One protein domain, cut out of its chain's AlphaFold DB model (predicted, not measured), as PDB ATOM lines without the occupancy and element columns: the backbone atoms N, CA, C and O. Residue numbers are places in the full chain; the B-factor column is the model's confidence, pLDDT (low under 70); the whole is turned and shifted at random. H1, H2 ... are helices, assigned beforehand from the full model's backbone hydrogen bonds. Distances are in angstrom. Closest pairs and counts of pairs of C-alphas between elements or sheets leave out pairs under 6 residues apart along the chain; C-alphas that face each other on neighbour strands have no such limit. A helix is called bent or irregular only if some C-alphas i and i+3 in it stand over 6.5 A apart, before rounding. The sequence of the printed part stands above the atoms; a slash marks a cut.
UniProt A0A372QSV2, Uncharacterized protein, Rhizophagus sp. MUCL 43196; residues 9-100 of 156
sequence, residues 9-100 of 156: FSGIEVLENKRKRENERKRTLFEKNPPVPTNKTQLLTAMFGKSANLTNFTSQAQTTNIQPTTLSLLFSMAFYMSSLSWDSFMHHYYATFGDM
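This is residues 9 to 100 of the 156 residues of an uncharacterized protein of Rhizophagus sp. MUCL 43196 (UniProt A0A372QSV2). What shape does the printed part make? It is a loose, open clamp: the long helix H1 makes one jaw, the bent helix H4 folds back along the other side, and the short helices H2 and H3 join them at one end. H1 and the arms of H4 stay apart with a gap between them, and residues 9 to 24 and 84 to 100 stick out as two free ends. What is it made of? The printed part has 92 residues with four named helices, in the order H1, H2, H3, H4, and no named strand; its class is all helix. How large is it? It is loose, with a radius of gyration of the C-alphas of 16.6 A and spans of 51 by 35 by 22 A.

How does H1, residues 9 to 30, stand to H2, residues 40 to 48? They are close but not clearly touching, the closest C-alphas being those of Leu 29 and Leu 43, 7.6 A apart. They run opposite ways at a shallow tilt of 32 degrees. What comes after H2? H3, residues 54 to 64, is close to H2 but not clearly touching, with the C-alphas of Thr 41 and Leu 54 closest at 6.2 A; the two are about perpendicular, at 80 degrees. How does H4, residues 68 to 97, continue? By its hydrogen bonds it was assigned as one helix, but it is bent, with C-alphas 84 and 87 6.9 A apart; arms H4a, residues 68 to 84, and H4b, residues 87 to 97, stand at a steep tilt of 59 degrees. H4a touches H3 with residues 68 to 72 alone, about perpendicular at 73 degrees, the closest C-alphas being those of Ala 61 and Pro 68, 5.2 A apart; H1 is apart from H3, H4a and H4b. Are the helix backbones complete? Every O i to N i+4 pair is within hydrogen-bond range in H2, H4a and H4b, against 16 of 18 in H1 and 6 of 7 in H3.

Where does H1 lie? It runs 32.5 A from C-alpha 9 at (166.433, 124.817, 119.581) to C-alpha 30 at (142.326, 108.790, 104.771). How long are the others? H2 measures 12.3 A, H3 15.1 A, H4a 24.4 A and H4b 15.4 A from first to last C-alpha. Where does H4b end? Its last C-alpha, 97, is at (172.128, 102.849, 109.021).

How far does it reach? The two C-alphas farthest apart, those of Phe 9 and Asn 65, are 53.9 A apart. Is anything cut or long? The printed part has no cut; the links H2 to H3 and H3 to H4 are tight, and H1 to H2 is a short link. Where is confidence low? The mean pLDDT of the printed part is 75.0, and 20 residues are under 70, among them residues 9 to 12 and 29 to 38.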
ATOM      1  N   PHE A   9     167.877 124.768 119.328       50.94
ATOM      2  CA  PHE A   9     166.433 124.817 119.581       50.94
ATOM      3  C   PHE A   9     165.623 124.989 118.284       50.94
ATOM      4  O   PHE A   9     164.528 124.455 118.151       50.94
ATOM      5  N   SER A  10     166.201 125.678 117.292       60.31
ATOM      6  CA  SER A  10     165.557 125.934 116.001       60.31
ATOM      7  C   SER A  10     165.452 124.684 115.120       60.31
ATOM      8  O   SER A  10     164.503 124.579 114.348       60.31
ATOM      9  N   GLY A  11     166.402 123.746 115.204       59.81
ATOM     10  CA  GLY A  11     166.392 122.527 114.383       59.81
ATOM     11  C   GLY A  11     165.284 121.550 114.787       59.81
ATOM     12  O   GLY A  11     164.558 121.042 113.934       59.81
ATOM     13  N   ILE A  12     165.089 121.361 116.097       63.50
ATOM     14  CA  ILE A  12     164.051 120.469 116.639       63.50
ATOM     15  C   ILE A  12     162.648 120.983 116.286       63.50
ATOM     16  O   ILE A  12     161.802 120.208 115.846       63.50
ATOM     17  N   GLU A  13     162.417 122.295 116.382       72.31
ATOM     18  CA  GLU A  13     161.131 122.913 116.037       72.31
ATOM     19  C   GLU A  13     160.811 122.801 114.532       72.31
ATOM     20  O   GLU A  13     159.667 122.558 114.138       72.31
ATOM     21  N   VAL A  14     161.824 122.911 113.666       73.00
ATOM     22  CA  VAL A  14     161.669 122.727 112.213       73.00
ATOM     23  C   VAL A  14     161.308 121.282 111.871       73.00
ATOM     24  O   VAL A  14     160.386 121.050 111.080       73.00
ATOM     25  N   LEU A  15     161.991 120.310 112.480       70.50
ATOM     26  CA  LEU A  15     161.722 118.888 112.271       70.50
ATOM     27  C   LEU A  15     160.349 118.483 112.817       70.50
ATOM     28  O   LEU A  15     159.612 117.757 112.150       70.50
ATOM     29  N   GLU A  16     159.947 119.005 113.974       76.75
ATOM     30  CA  GLU A  16     158.628 118.740 114.551       76.75
ATOM     31  C   GLU A  16     157.500 119.337 113.694       76.75
ATOM     32  O   GLU A  16     156.494 118.671 113.430       76.75
ATOM     33  N   ASN A  17     157.695 120.543 113.157       78.38
ATOM     34  CA  ASN A  17     156.763 121.158 112.211       78.38
ATOM     35  C   ASN A  17     156.724 120.435 110.859       78.38
ATOM     36  O   ASN A  17     155.686 120.419 110.191       78.38
ATOM     37  N   LYS A  18     157.831 119.828 110.419       79.06
ATOM     38  CA  LYS A  18     157.848 118.959 109.234       79.06
ATOM     39  C   LYS A  18     157.047 117.681 109.495       79.06
ATOM     40  O   LYS A  18     156.144 117.375 108.721       79.06
ATOM     41  N   ARG A  19     157.283 117.014 110.629       77.31
ATOM     42  CA  ARG A  19     156.563 115.796 111.036       77.31
ATOM     43  C   ARG A  19     155.061 116.042 111.205       77.31
ATOM     44  O   ARG A  19     154.251 115.253 110.727       77.31
ATOM     45  N   LYS A  20     154.667 117.161 111.828       81.25
ATOM     46  CA  LYS A  20     153.254 117.575 111.943       81.25
ATOM     47  C   LYS A  20     152.601 117.748 110.576       81.25
ATOM     48  O   LYS A  20     151.527 117.196 110.358       81.25
ATOM     49  N   ARG A  21     153.265 118.444 109.646       77.81
ATOM     50  CA  ARG A  21     152.754 118.633 108.280       77.81
ATOM     51  C   ARG A  21     152.602 117.314 107.530       77.81
ATOM     52  O   ARG A  21     151.602 117.130 106.845       77.81
ATOM     53  N   GLU A  22     153.545 116.385 107.657       74.50
ATOM     54  CA  GLU A  22     153.418 115.066 107.025       74.50
ATOM     55  C   GLU A  22     152.284 114.234 107.628       74.50
ATOM     56  O   GLU A  22     151.502 113.634 106.891       74.50
ATOM     57  N   ASN A  23     152.131 114.249 108.952       78.19
ATOM     58  CA  ASN A  23     151.039 113.547 109.622       78.19
ATOM     59  C   ASN A  23     149.667 114.126 109.257       78.19
ATOM     60  O   ASN A  23     148.711 113.377 109.066       78.19
ATOM     61  N   GLU A  24     149.564 115.444 109.099       80.06
ATOM     62  CA  GLU A  24     148.345 116.110 108.638       80.06
ATOM     63  C   GLU A  24     148.038 115.790 107.164       80.06
ATOM     64  O   GLU A  24     146.899 115.472 106.813       80.06
ATOM     65  N   ARG A  25     149.063 115.739 106.303       72.06
ATOM     66  CA  ARG A  25     148.924 115.277 104.909       72.06
ATOM     67  C   ARG A  25     148.466 113.821 104.816       72.06
ATOM     68  O   ARG A  25     147.617 113.505 103.989       72.06
ATOM     69  N   LYS A  26     148.977 112.930 105.670       70.75
ATOM     70  CA  LYS A  26     148.510 111.535 105.744       70.75
ATOM     71  C   LYS A  26     147.065 111.459 106.238       70.75
ATOM     72  O   LYS A  26     146.257 110.756 105.644       70.75
ATOM     73  N   ARG A  27     146.711 112.213 107.284       73.06
ATOM     74  CA  ARG A  27     145.344 112.238 107.828       73.06
ATOM     75  C   ARG A  27     144.317 112.687 106.795       73.06
ATOM     76  O   ARG A  27     143.352 111.968 106.575       73.06
ATOM     77  N   THR A  28     144.566 113.798 106.105       71.25
ATOM     78  CA  THR A  28     143.658 114.330 105.068       71.25
ATOM     79  C   THR A  28     143.424 113.373 103.891       71.25
ATOM     80  O   THR A  28     142.399 113.477 103.221       71.25
ATOM     81  N   LEU A  29     144.325 112.412 103.648       67.44
ATOM     82  CA  LEU A  29     144.167 111.392 102.608       67.44
ATOM     83  C   LEU A  29     143.165 110.290 102.989       67.44
ATOM     84  O   LEU A  29     142.447 109.786 102.126       67.44
ATOM     85  N   PHE A  30     143.124 109.917 104.269       69.56
ATOM     86  CA  PHE A  30     142.326 108.790 104.771       69.56
ATOM     87  C   PHE A  30     141.102 109.224 105.584       69.56
ATOM     88  O   PHE A  30     140.312 108.386 106.024       69.56
ATOM     89  N   GLU A  31     140.924 110.526 105.795       69.25
ATOM     90  CA  GLU A  31     139.794 111.069 106.532       69.25
ATOM     91  C   GLU A  31     138.480 110.814 105.781       69.25
ATOM     92  O   GLU A  31     138.294 111.195 104.625       69.25
ATOM     93  N   LYS A  32     137.542 110.143 106.459       62.97
ATOM     94  CA  LYS A  32     136.268 109.694 105.877       62.97
ATOM     95  C   LYS A  32     135.365 110.858 105.442       62.97
ATOM     96  O   LYS A  32     134.527 110.669 104.565       62.97
ATOM     97  N   ASN A  33     135.552 112.040 106.038       64.38
ATOM     98  CA  ASN A  33     134.823 113.273 105.741       64.38
ATOM     99  C   ASN A  33     135.806 114.460 105.729       64.38
ATOM    100  O   ASN A  33     136.016 115.072 106.776       64.38
ATOM    101  N   PRO A  34     136.441 114.780 104.592       59.69
ATOM    102  CA  PRO A  34     137.394 115.881 104.545       59.69
ATOM    103  C   PRO A  34     136.677 117.233 104.766       59.69
ATOM    104  O   PRO A  34     135.584 117.427 104.225       59.69
ATOM    105  N   PRO A  35     137.280 118.192 105.503       59.03
ATOM    106  CA  PRO A  35     136.675 119.505 105.778       59.03
ATOM    107  C   PRO A  35     136.389 120.326 104.511       59.03
ATOM    108  O   PRO A  35     135.511 121.185 104.500       59.03
ATOM    109  N   VAL A  36     137.139 120.056 103.437       62.16
ATOM    110  CA  VAL A  36     136.963 120.645 102.108       62.16
ATOM    111  C   VAL A  36     136.623 119.515 101.134       62.16
ATOM    112  O   VAL A  36     137.369 118.527 101.099       62.16
ATOM    113  N   PRO A  37     135.559 119.635 100.312       55.41
ATOM    114  CA  PRO A  37     135.257 118.678  99.254       55.41
ATOM    115  C   PRO A  37     136.364 118.739  98.199       55.41
ATOM    116  O   PRO A  37     136.305 119.477  97.220       55.41
ATOM    117  N   THR A  38     137.428 117.986  98.444       61.44
ATOM    118  CA  THR A  38     138.620 117.981  97.609       61.44
ATOM    119  C   THR A  38     138.442 116.888  96.573       61.44
ATOM    120  O   THR A  38     138.152 115.736  96.906       61.44
ATOM    121  N   ASN A  39     138.586 117.242  95.298       70.50
ATOM    122  CA  ASN A  39     138.551 116.260  94.229       70.50
ATOM    123  C   ASN A  39     139.661 115.224  94.481       70.50
ATOM    124  O   ASN A  39     140.845 115.561  94.467       70.50
ATOM    125  N   LYS A  40     139.277 113.963  94.710       68.50
ATOM    126  CA  LYS A  40     140.196 112.868  95.067       68.50
ATOM    127  C   LYS A  40     141.355 112.724  94.073       68.50
ATOM    128  O   LYS A  40     142.470 112.417  94.475       68.50
ATOM    129  N   THR A  41     141.124 113.017  92.792       68.19
ATOM    130  CA  THR A  41     142.175 112.976  91.757       68.19
ATOM    131  C   THR A  41     143.177 114.127  91.872       68.19
ATOM    132  O   THR A  41     144.376 113.926  91.670       68.19
ATOM    133  N   GLN A  42     142.720 115.320  92.264       73.12
ATOM    134  CA  GLN A  42     143.605 116.456  92.536       73.12
ATOM    135  C   GLN A  42     144.421 116.233  93.808       73.12
ATOM    136  O   GLN A  42     145.600 116.568  93.822       73.12
ATOM    137  N   LEU A  43     143.830 115.622  94.840       75.88
ATOM    138  CA  LEU A  43     144.537 115.298  96.081       75.88
ATOM    139  C   LEU A  43     145.703 114.330  95.830       75.88
ATOM    140  O   LEU A  43     146.822 114.593  96.263       75.88
ATOM    141  N   LEU A  44     145.461 113.259  95.069       72.75
ATOM    142  CA  LEU A  44     146.506 112.308  94.676       72.75
ATOM    143  C   LEU A  44     147.613 112.994  93.863       72.75
ATOM    144  O   LEU A  44     148.792 112.849  94.174       72.75
ATOM    145  N   THR A  45     147.242 113.812  92.878       77.19
ATOM    146  CA  THR A  45     148.215 114.528  92.036       77.19
ATOM    147  C   THR A  45     149.029 115.560  92.832       77.19
ATOM    148  O   THR A  45     150.219 115.737  92.587       77.19
ATOM    149  N   ALA A  46     148.425 116.234  93.814       75.50
ATOM    150  CA  ALA A  46     149.114 117.190  94.684       75.50
ATOM    151  C   ALA A  46     150.064 116.517  95.693       75.50
ATOM    152  O   ALA A  46     151.005 117.151  96.174       75.50
ATOM    153  N   MET A  47     149.813 115.252  96.040       71.56
ATOM    154  CA  MET A  47     150.603 114.482  97.004       71.56
ATOM    155  C   MET A  47     151.742 113.704  96.344       71.56
ATOM    156  O   MET A  47     152.846 113.688  96.876       71.56
ATOM    157  N   PHE A  48     151.487 113.103  95.185       72.25
ATOM    158  CA  PHE A  48     152.416 112.190  94.507       72.25
ATOM    159  C   PHE A  48     152.951 112.746  93.183       72.25
ATOM    160  O   PHE A  48     153.731 112.096  92.491       72.25
ATOM    161  N   GLY A  49     152.545 113.962  92.822       77.69
ATOM    162  CA  GLY A  49     152.934 114.607  91.580       77.69
ATOM    163  C   GLY A  49     152.131 114.121  90.375       77.69
ATOM    164  O   GLY A  49     151.156 113.375  90.473       77.69
ATOM    165  N   LYS A  50     152.554 114.576  89.190       77.88
ATOM    166  CA  LYS A  50     151.846 114.327  87.925       77.88
ATOM    167  C   LYS A  50     151.673 112.844  87.601       77.88
ATOM    168  O   LYS A  50     150.721 112.524  86.904       77.88
ATOM    169  N   SER A  51     152.548 111.960  88.082       71.00
ATOM    170  CA  SER A  51     152.476 110.511  87.839       71.00
ATOM    171  C   SER A  51     151.203 109.876  88.404       71.00
ATOM    172  O   SER A  51     150.661 108.980  87.767       71.00
ATOM    173  N   ALA A  52     150.671 110.389  89.516       69.12
ATOM    174  CA  ALA A  52     149.430 109.908  90.132       69.12
ATOM    175  C   ALA A  52     148.157 110.546  89.552       69.12
ATOM    176  O   ALA A  52     147.073 110.426  90.132       69.12
ATOM    177  N   ASN A  53     148.267 111.242  88.417       75.75
ATOM    178  CA  ASN A  53     147.097 111.733  87.708       75.75
ATOM    179  C   ASN A  53     146.300 110.550  87.143       75.75
ATOM    180  O   ASN A  53     146.835 109.713  86.416       75.75
ATOM    181  N   LEU A  54     144.997 110.527  87.426       68.06
ATOM    182  CA  LEU A  54     144.089 109.479  86.973       68.06
ATOM    183  C   LEU A  54     144.076 109.312  85.442       68.06
ATOM    184  O   LEU A  54     143.892 108.202  84.954       68.06
ATOM    185  N   THR A  55     144.332 110.381  84.679       74.94
ATOM    186  CA  THR A  55     144.450 110.297  83.212       74.94
ATOM    187  C   THR A  55     145.632 109.439  82.765       74.94
ATOM    188  O   THR A  55     145.549 108.779  81.733       74.94
ATOM    189  N   ASN A  56     146.713 109.391  83.550       75.75
ATOM    190  CA  ASN A  56     147.855 108.529  83.250       75.75
ATOM    191  C   ASN A  56     147.525 107.062  83.506       75.75
ATOM    192  O   ASN A  56     148.039 106.203  82.792       75.75
ATOM    193  N   PHE A  57     146.634 106.768  84.461       72.81
ATOM    194  CA  PHE A  57     146.166 105.399  84.655       72.81
ATOM    195  C   PHE A  57     145.406 104.893  83.444       72.81
ATOM    196  O   PHE A  57     145.560 103.727  83.139       72.81
ATOM    197  N   THR A  58     144.652 105.718  82.712       77.12
ATOM    198  CA  THR A  58     144.002 105.270  81.469       77.12
ATOM    199  C   THR A  58     145.026 104.818  80.424       77.12
ATOM    200  O   THR A  58     144.883 103.740  79.853       77.12
ATOM    201  N   SER A  59     146.091 105.596  80.216       80.69
ATOM    202  CA  SER A  59     147.159 105.243  79.270       80.69
ATOM    203  C   SER A  59     147.985 104.038  79.737       80.69
ATOM    204  O   SER A  59     148.323 103.165  78.937       80.69
ATOM    205  N   GLN A  60     148.286 103.950  81.035       77.19
ATOM    206  CA  GLN A  60     148.999 102.807  81.612       77.19
ATOM    207  C   GLN A  60     148.150 101.536  81.564       77.19
ATOM    208  O   GLN A  60     148.648 100.504  81.146       77.19
ATOM    209  N   ALA A  61     146.867 101.631  81.905       79.94
ATOM    210  CA  ALA A  61     145.875 100.565  81.820       79.94
ATOM    211  C   ALA A  61     145.736 100.016  80.396       79.94
ATOM    212  O   ALA A  61     145.685  98.805  80.210       79.94
ATOM    213  N   GLN A  62     145.746 100.888  79.380       80.94
ATOM    214  CA  GLN A  62     145.809 100.451  77.982       80.94
ATOM    215  C   GLN A  62     147.108  99.704  77.667       80.94
ATOM    216  O   GLN A  62     147.069  98.682  76.992       80.94
ATOM    217  N   THR A  63     148.247 100.192  78.161       83.06
ATOM    218  CA  THR A  63     149.559  99.570  77.915       83.06
ATOM    219  C   THR A  63     149.683  98.208  78.605       83.06
ATOM    220  O   THR A  63     150.292  97.295  78.060       83.06
ATOM    221  N   THR A  64     149.089  98.055  79.790       82.50
ATOM    222  CA  THR A  64     149.127  96.819  80.581       82.50
ATOM    223  C   THR A  64     147.933  95.897  80.333       82.50
ATOM    224  O   THR A  64     147.896  94.807  80.894       82.50
ATOM    225  N   ASN A  65     146.978  96.301  79.485       89.06
ATOM    226  CA  ASN A  65     145.712  95.603  79.239       89.06
ATOM    227  C   ASN A  65     144.917  95.300  80.529       89.06
ATOM    228  O   ASN A  65     144.362  94.218  80.714       89.06
ATOM    229  N   ILE A  66     144.880  96.260  81.451       87.38
ATOM    230  CA  ILE A  66     144.141  96.172  82.719       87.38
ATOM    231  C   ILE A  66     143.073  97.265  82.724       87.38
ATOM    232  O   ILE A  66     143.244  98.306  82.104       87.38
ATOM    233  N   GLN A  67     141.952  97.081  83.425       86.88
ATOM    234  CA  GLN A  67     140.982  98.169  83.583       86.88
ATOM    235  C   GLN A  67     141.558  99.304  84.459       86.88
ATOM    236  O   GLN A  67     142.144  99.022  85.507       86.88
ATOM    237  N   PRO A  68     141.352 100.591  84.112       79.12
ATOM    238  CA  PRO A  68     141.882 101.718  84.891       79.12
ATOM    239  C   PRO A  68     141.452 101.714  86.365       79.12
ATOM    240  O   PRO A  68     142.223 102.085  87.248       79.12
ATOM    241  N   THR A  69     140.230 101.259  86.642       79.69
ATOM    242  CA  THR A  69     139.688 101.086  87.998       79.69
ATOM    243  C   THR A  69     140.446 100.022  88.787       79.69
ATOM    244  O   THR A  69     140.778 100.250  89.947       79.69
ATOM    245  N   THR A  70     140.782  98.897  88.154       84.44
ATOM    246  CA  THR A  70     141.589  97.828  88.755       84.44
ATOM    247  C   THR A  70     143.005  98.310  89.056       84.44
ATOM    248  O   THR A  70     143.505  98.085  90.155       84.44
ATOM    249  N   LEU A  71     143.631  99.045  88.132       82.00
ATOM    250  CA  LEU A  71     144.967  99.611  88.343       82.00
ATOM    251  C   LEU A  71     144.983 100.636  89.491       82.00
ATOM    252  O   LEU A  71     145.851 100.587  90.361       82.00
ATOM    253  N   SER A  72     143.984 101.522  89.545       79.06
ATOM    254  CA  SER A  72     143.837 102.497  90.633       79.06
ATOM    255  C   SER A  72     143.588 101.833  91.993       79.06
ATOM    256  O   SER A  72     144.051 102.355  93.013       79.06
ATOM    257  N   LEU A  73     142.873 100.704  92.023       84.25
ATOM    258  CA  LEU A  73     142.636  99.929  93.240       84.25
ATOM    259  C   LEU A  73     143.927  99.267  93.736       84.25
ATOM    260  O   LEU A  73     144.262  99.410  94.909       84.25
ATOM    261  N   LEU A  74     144.676  98.609  92.844       86.31
ATOM    262  CA  LEU A  74     145.970  97.996  93.162       86.31
ATOM    263  C   LEU A  74     146.959  99.029  93.711       86.31
ATOM    264  O   LEU A  74     147.567  98.802  94.755       86.31
ATOM    265  N   PHE A  75     147.058 100.191  93.060       81.81
ATOM    266  CA  PHE A  75     147.900 101.293  93.523       81.81
ATOM    267  C   PHE A  75     147.503 101.768  94.927       81.81
ATOM    268  O   PHE A  75     148.357 101.903  95.801       81.81
ATOM    269  N   SER A  76     146.204 101.972  95.170       80.12
ATOM    270  CA  SER A  76     145.693 102.383  96.485       80.12
ATOM    271  C   SER A  76     146.007 101.358  97.579       80.12
ATOM    272  O   SER A  76     146.382 101.740  98.685       80.12
ATOM    273  N   MET A  77     145.880 100.064  97.272       83.12
ATOM    274  CA  MET A  77     146.145  98.973  98.214       83.12
ATOM    275  C   MET A  77     147.635  98.872  98.552       83.12
ATOM    276  O   MET A  77     147.997  98.861  99.727       83.12
ATOM    277  N   ALA A  78     148.496  98.866  97.530       82.12
ATOM    278  CA  ALA A  78     149.944  98.855  97.707       82.12
ATOM    279  C   ALA A  78     150.395 100.063  98.537       82.12
ATOM    280  O   ALA A  78     151.120  99.914  99.517       82.12
ATOM    281  N   PHE A  79     149.879 101.251  98.217       78.75
ATOM    282  CA  PHE A  79     150.194 102.468  98.953       78.75
ATOM    283  C   PHE A  79     149.729 102.426 100.416       78.75
ATOM    284  O   PHE A  79     150.452 102.883 101.304       78.75
ATOM    285  N   TYR A  80     148.542 101.879 100.688       82.50
ATOM    286  CA  TYR A  80     148.042 101.708 102.051       82.50
ATOM    287  C   TYR A  80     148.947 100.776 102.864       82.50
ATOM    288  O   TYR A  80     149.354 101.133 103.968       82.50
ATOM    289  N   MET A  81     149.332  99.628 102.300       79.44
ATOM    290  CA  MET A  81     150.234  98.685 102.965       79.44
ATOM    291  C   MET A  81     151.622  99.287 103.211       79.44
ATOM    292  O   MET A  81     152.125  99.199 104.330       79.44
ATOM    293  N   SER A  82     152.202  99.979 102.226       76.88
ATOM    294  CA  SER A  82     153.468 100.702 102.408       76.88
ATOM    295  C   SER A  82     153.356 101.816 103.450       76.88
ATOM    296  O   SER A  82     154.288 102.046 104.212       76.88
ATOM    297  N   SER A  83     152.213 102.505 103.528       77.00
ATOM    298  CA  SER A  83     151.985 103.552 104.534       77.00
ATOM    299  C   SER A  83     151.908 102.993 105.953       77.00
ATOM    300  O   SER A  83     152.355 103.664 106.883       77.00
ATOM    301  N   LEU A  84     151.355 101.786 106.124       81.88
ATOM    302  CA  LEU A  84     151.328 101.086 107.409       81.88
ATOM    303  C   LEU A  84     152.725 100.622 107.832       81.88
ATOM    304  O   LEU A  84     153.074 100.750 109.002       81.88
ATOM    305  N   SER A  85     153.525 100.101 106.896       79.00
ATOM    306  CA  SER A  85     154.871  99.605 107.208       79.00
ATOM    307  C   SER A  85     155.907 100.717 107.364       79.00
ATOM    308  O   SER A  85     156.971 100.469 107.921       79.00
ATOM    309  N   TRP A  86     155.604 101.936 106.905       81.31
ATOM    310  CA  TRP A  86     156.554 103.047 106.871       81.31
ATOM    311  C   TRP A  86     157.155 103.383 108.238       81.31
ATOM    312  O   TRP A  86     158.349 103.634 108.321       81.31
ATOM    313  N   ASP A  87     156.360 103.381 109.310       77.38
ATOM    314  CA  ASP A  87     156.849 103.747 110.648       77.38
ATOM    315  C   ASP A  87     157.852 102.715 111.190       77.38
ATOM    316  O   ASP A  87     158.947 103.069 111.625       77.38
ATOM    317  N   SER A  88     157.520 101.427 111.048       81.94
ATOM    318  CA  SER A  88     158.394 100.313 111.435       81.94
ATOM    319  C   SER A  88     159.656 100.253 110.570       81.94
ATOM    320  O   SER A  88     160.766 100.144 111.089       81.94
ATOM    321  N   PHE A  89     159.505 100.414 109.249       81.00
ATOM    322  CA  PHE A  89     160.630 100.465 108.319       81.00
ATOM    323  C   PHE A  89     161.589 101.602 108.669       81.00
ATOM    324  O   PHE A  89     162.783 101.359 108.770       81.00
ATOM    325  N   MET A  90     161.086 102.818 108.899       77.50
ATOM    326  CA  MET A  90     161.935 103.963 109.234       77.50
ATOM    327  C   MET A  90     162.655 103.757 110.566       77.50
ATOM    328  O   MET A  90     163.836 104.073 110.665       77.50
ATOM    329  N   HIS A  91     161.980 103.189 111.570       79.31
ATOM    330  CA  HIS A  91     162.611 102.884 112.851       79.31
ATOM    331  C   HIS A  91     163.771 101.891 112.692       79.31
ATOM    332  O   HIS A  91     164.860 102.141 113.201       79.31
ATOM    333  N   HIS A  92     163.565 100.799 111.953       80.19
ATOM    334  CA  HIS A  92     164.628  99.834 111.665       80.19
ATOM    335  C   HIS A  92     165.735 100.436 110.794       80.19
ATOM    336  O   HIS A  92     166.907 100.304 111.114       80.19
ATOM    337  N   TYR A  93     165.376 101.154 109.733       79.50
ATOM    338  CA  TYR A  93     166.323 101.750 108.798       79.50
ATOM    339  C   TYR A  93     167.259 102.755 109.479       79.50
ATOM    340  O   TYR A  93     168.472 102.667 109.306       79.50
ATOM    341  N   TYR A  94     166.726 103.664 110.302       77.62
ATOM    342  CA  TYR A  94     167.550 104.618 111.050       77.62
ATOM    343  C   TYR A  94     168.310 103.978 112.212       77.62
ATOM    344  O   TYR A  94     169.381 104.465 112.566       77.62
ATOM    345  N   ALA A  95     167.797 102.892 112.797       77.50
ATOM    346  CA  ALA A  95     168.544 102.133 113.795       77.50
ATOM    347  C   ALA A  95     169.745 101.396 113.177       77.50
ATOM    348  O   ALA A  95     170.796 101.330 113.805       77.50
ATOM    349  N   THR A  96     169.608 100.868 111.956       78.62
ATOM    350  CA  THR A  96     170.658 100.095 111.273       78.62
ATOM    351  C   THR A  96     171.683 100.974 110.559       78.62
ATOM    352  O   THR A  96     172.874 100.698 110.632       78.62
ATOM    353  N   PHE A  97     171.247 102.025 109.861       80.25
ATOM    354  CA  PHE A  97     172.128 102.849 109.021       80.25
ATOM    355  C   PHE A  97     172.442 104.226 109.617       80.25
ATOM    356  O   PHE A  97     173.163 105.009 109.001       80.25
ATOM    357  N   GLY A  98     171.928 104.516 110.814       69.94
ATOM    358  CA  GLY A  98     172.087 105.809 111.466       69.94
ATOM    359  C   GLY A  98     171.218 106.907 110.848       69.94
ATOM    360  O   GLY A  98     170.678 106.788 109.745       69.94
ATOM    361  N   ASP A  99     171.053 108.000 111.592       72.56
ATOM    362  CA  ASP A  99     170.383 109.206 111.111       72.56
ATOM    363  C   ASP A  99     171.188 109.801 109.945       72.56
ATOM    364  O   ASP A  99     172.286 110.313 110.146       72.56
ATOM    365  N   MET A 100     170.647 109.769 108.720       66.50
ATOM    366  CA  MET A 100     171.233 110.431 107.536       66.50
ATOM    367  C   MET A 100     171.078 111.968 107.598       66.50
ATOM    368  O   MET A 100     170.836 112.635 106.589       66.50
TER     369      MET A 100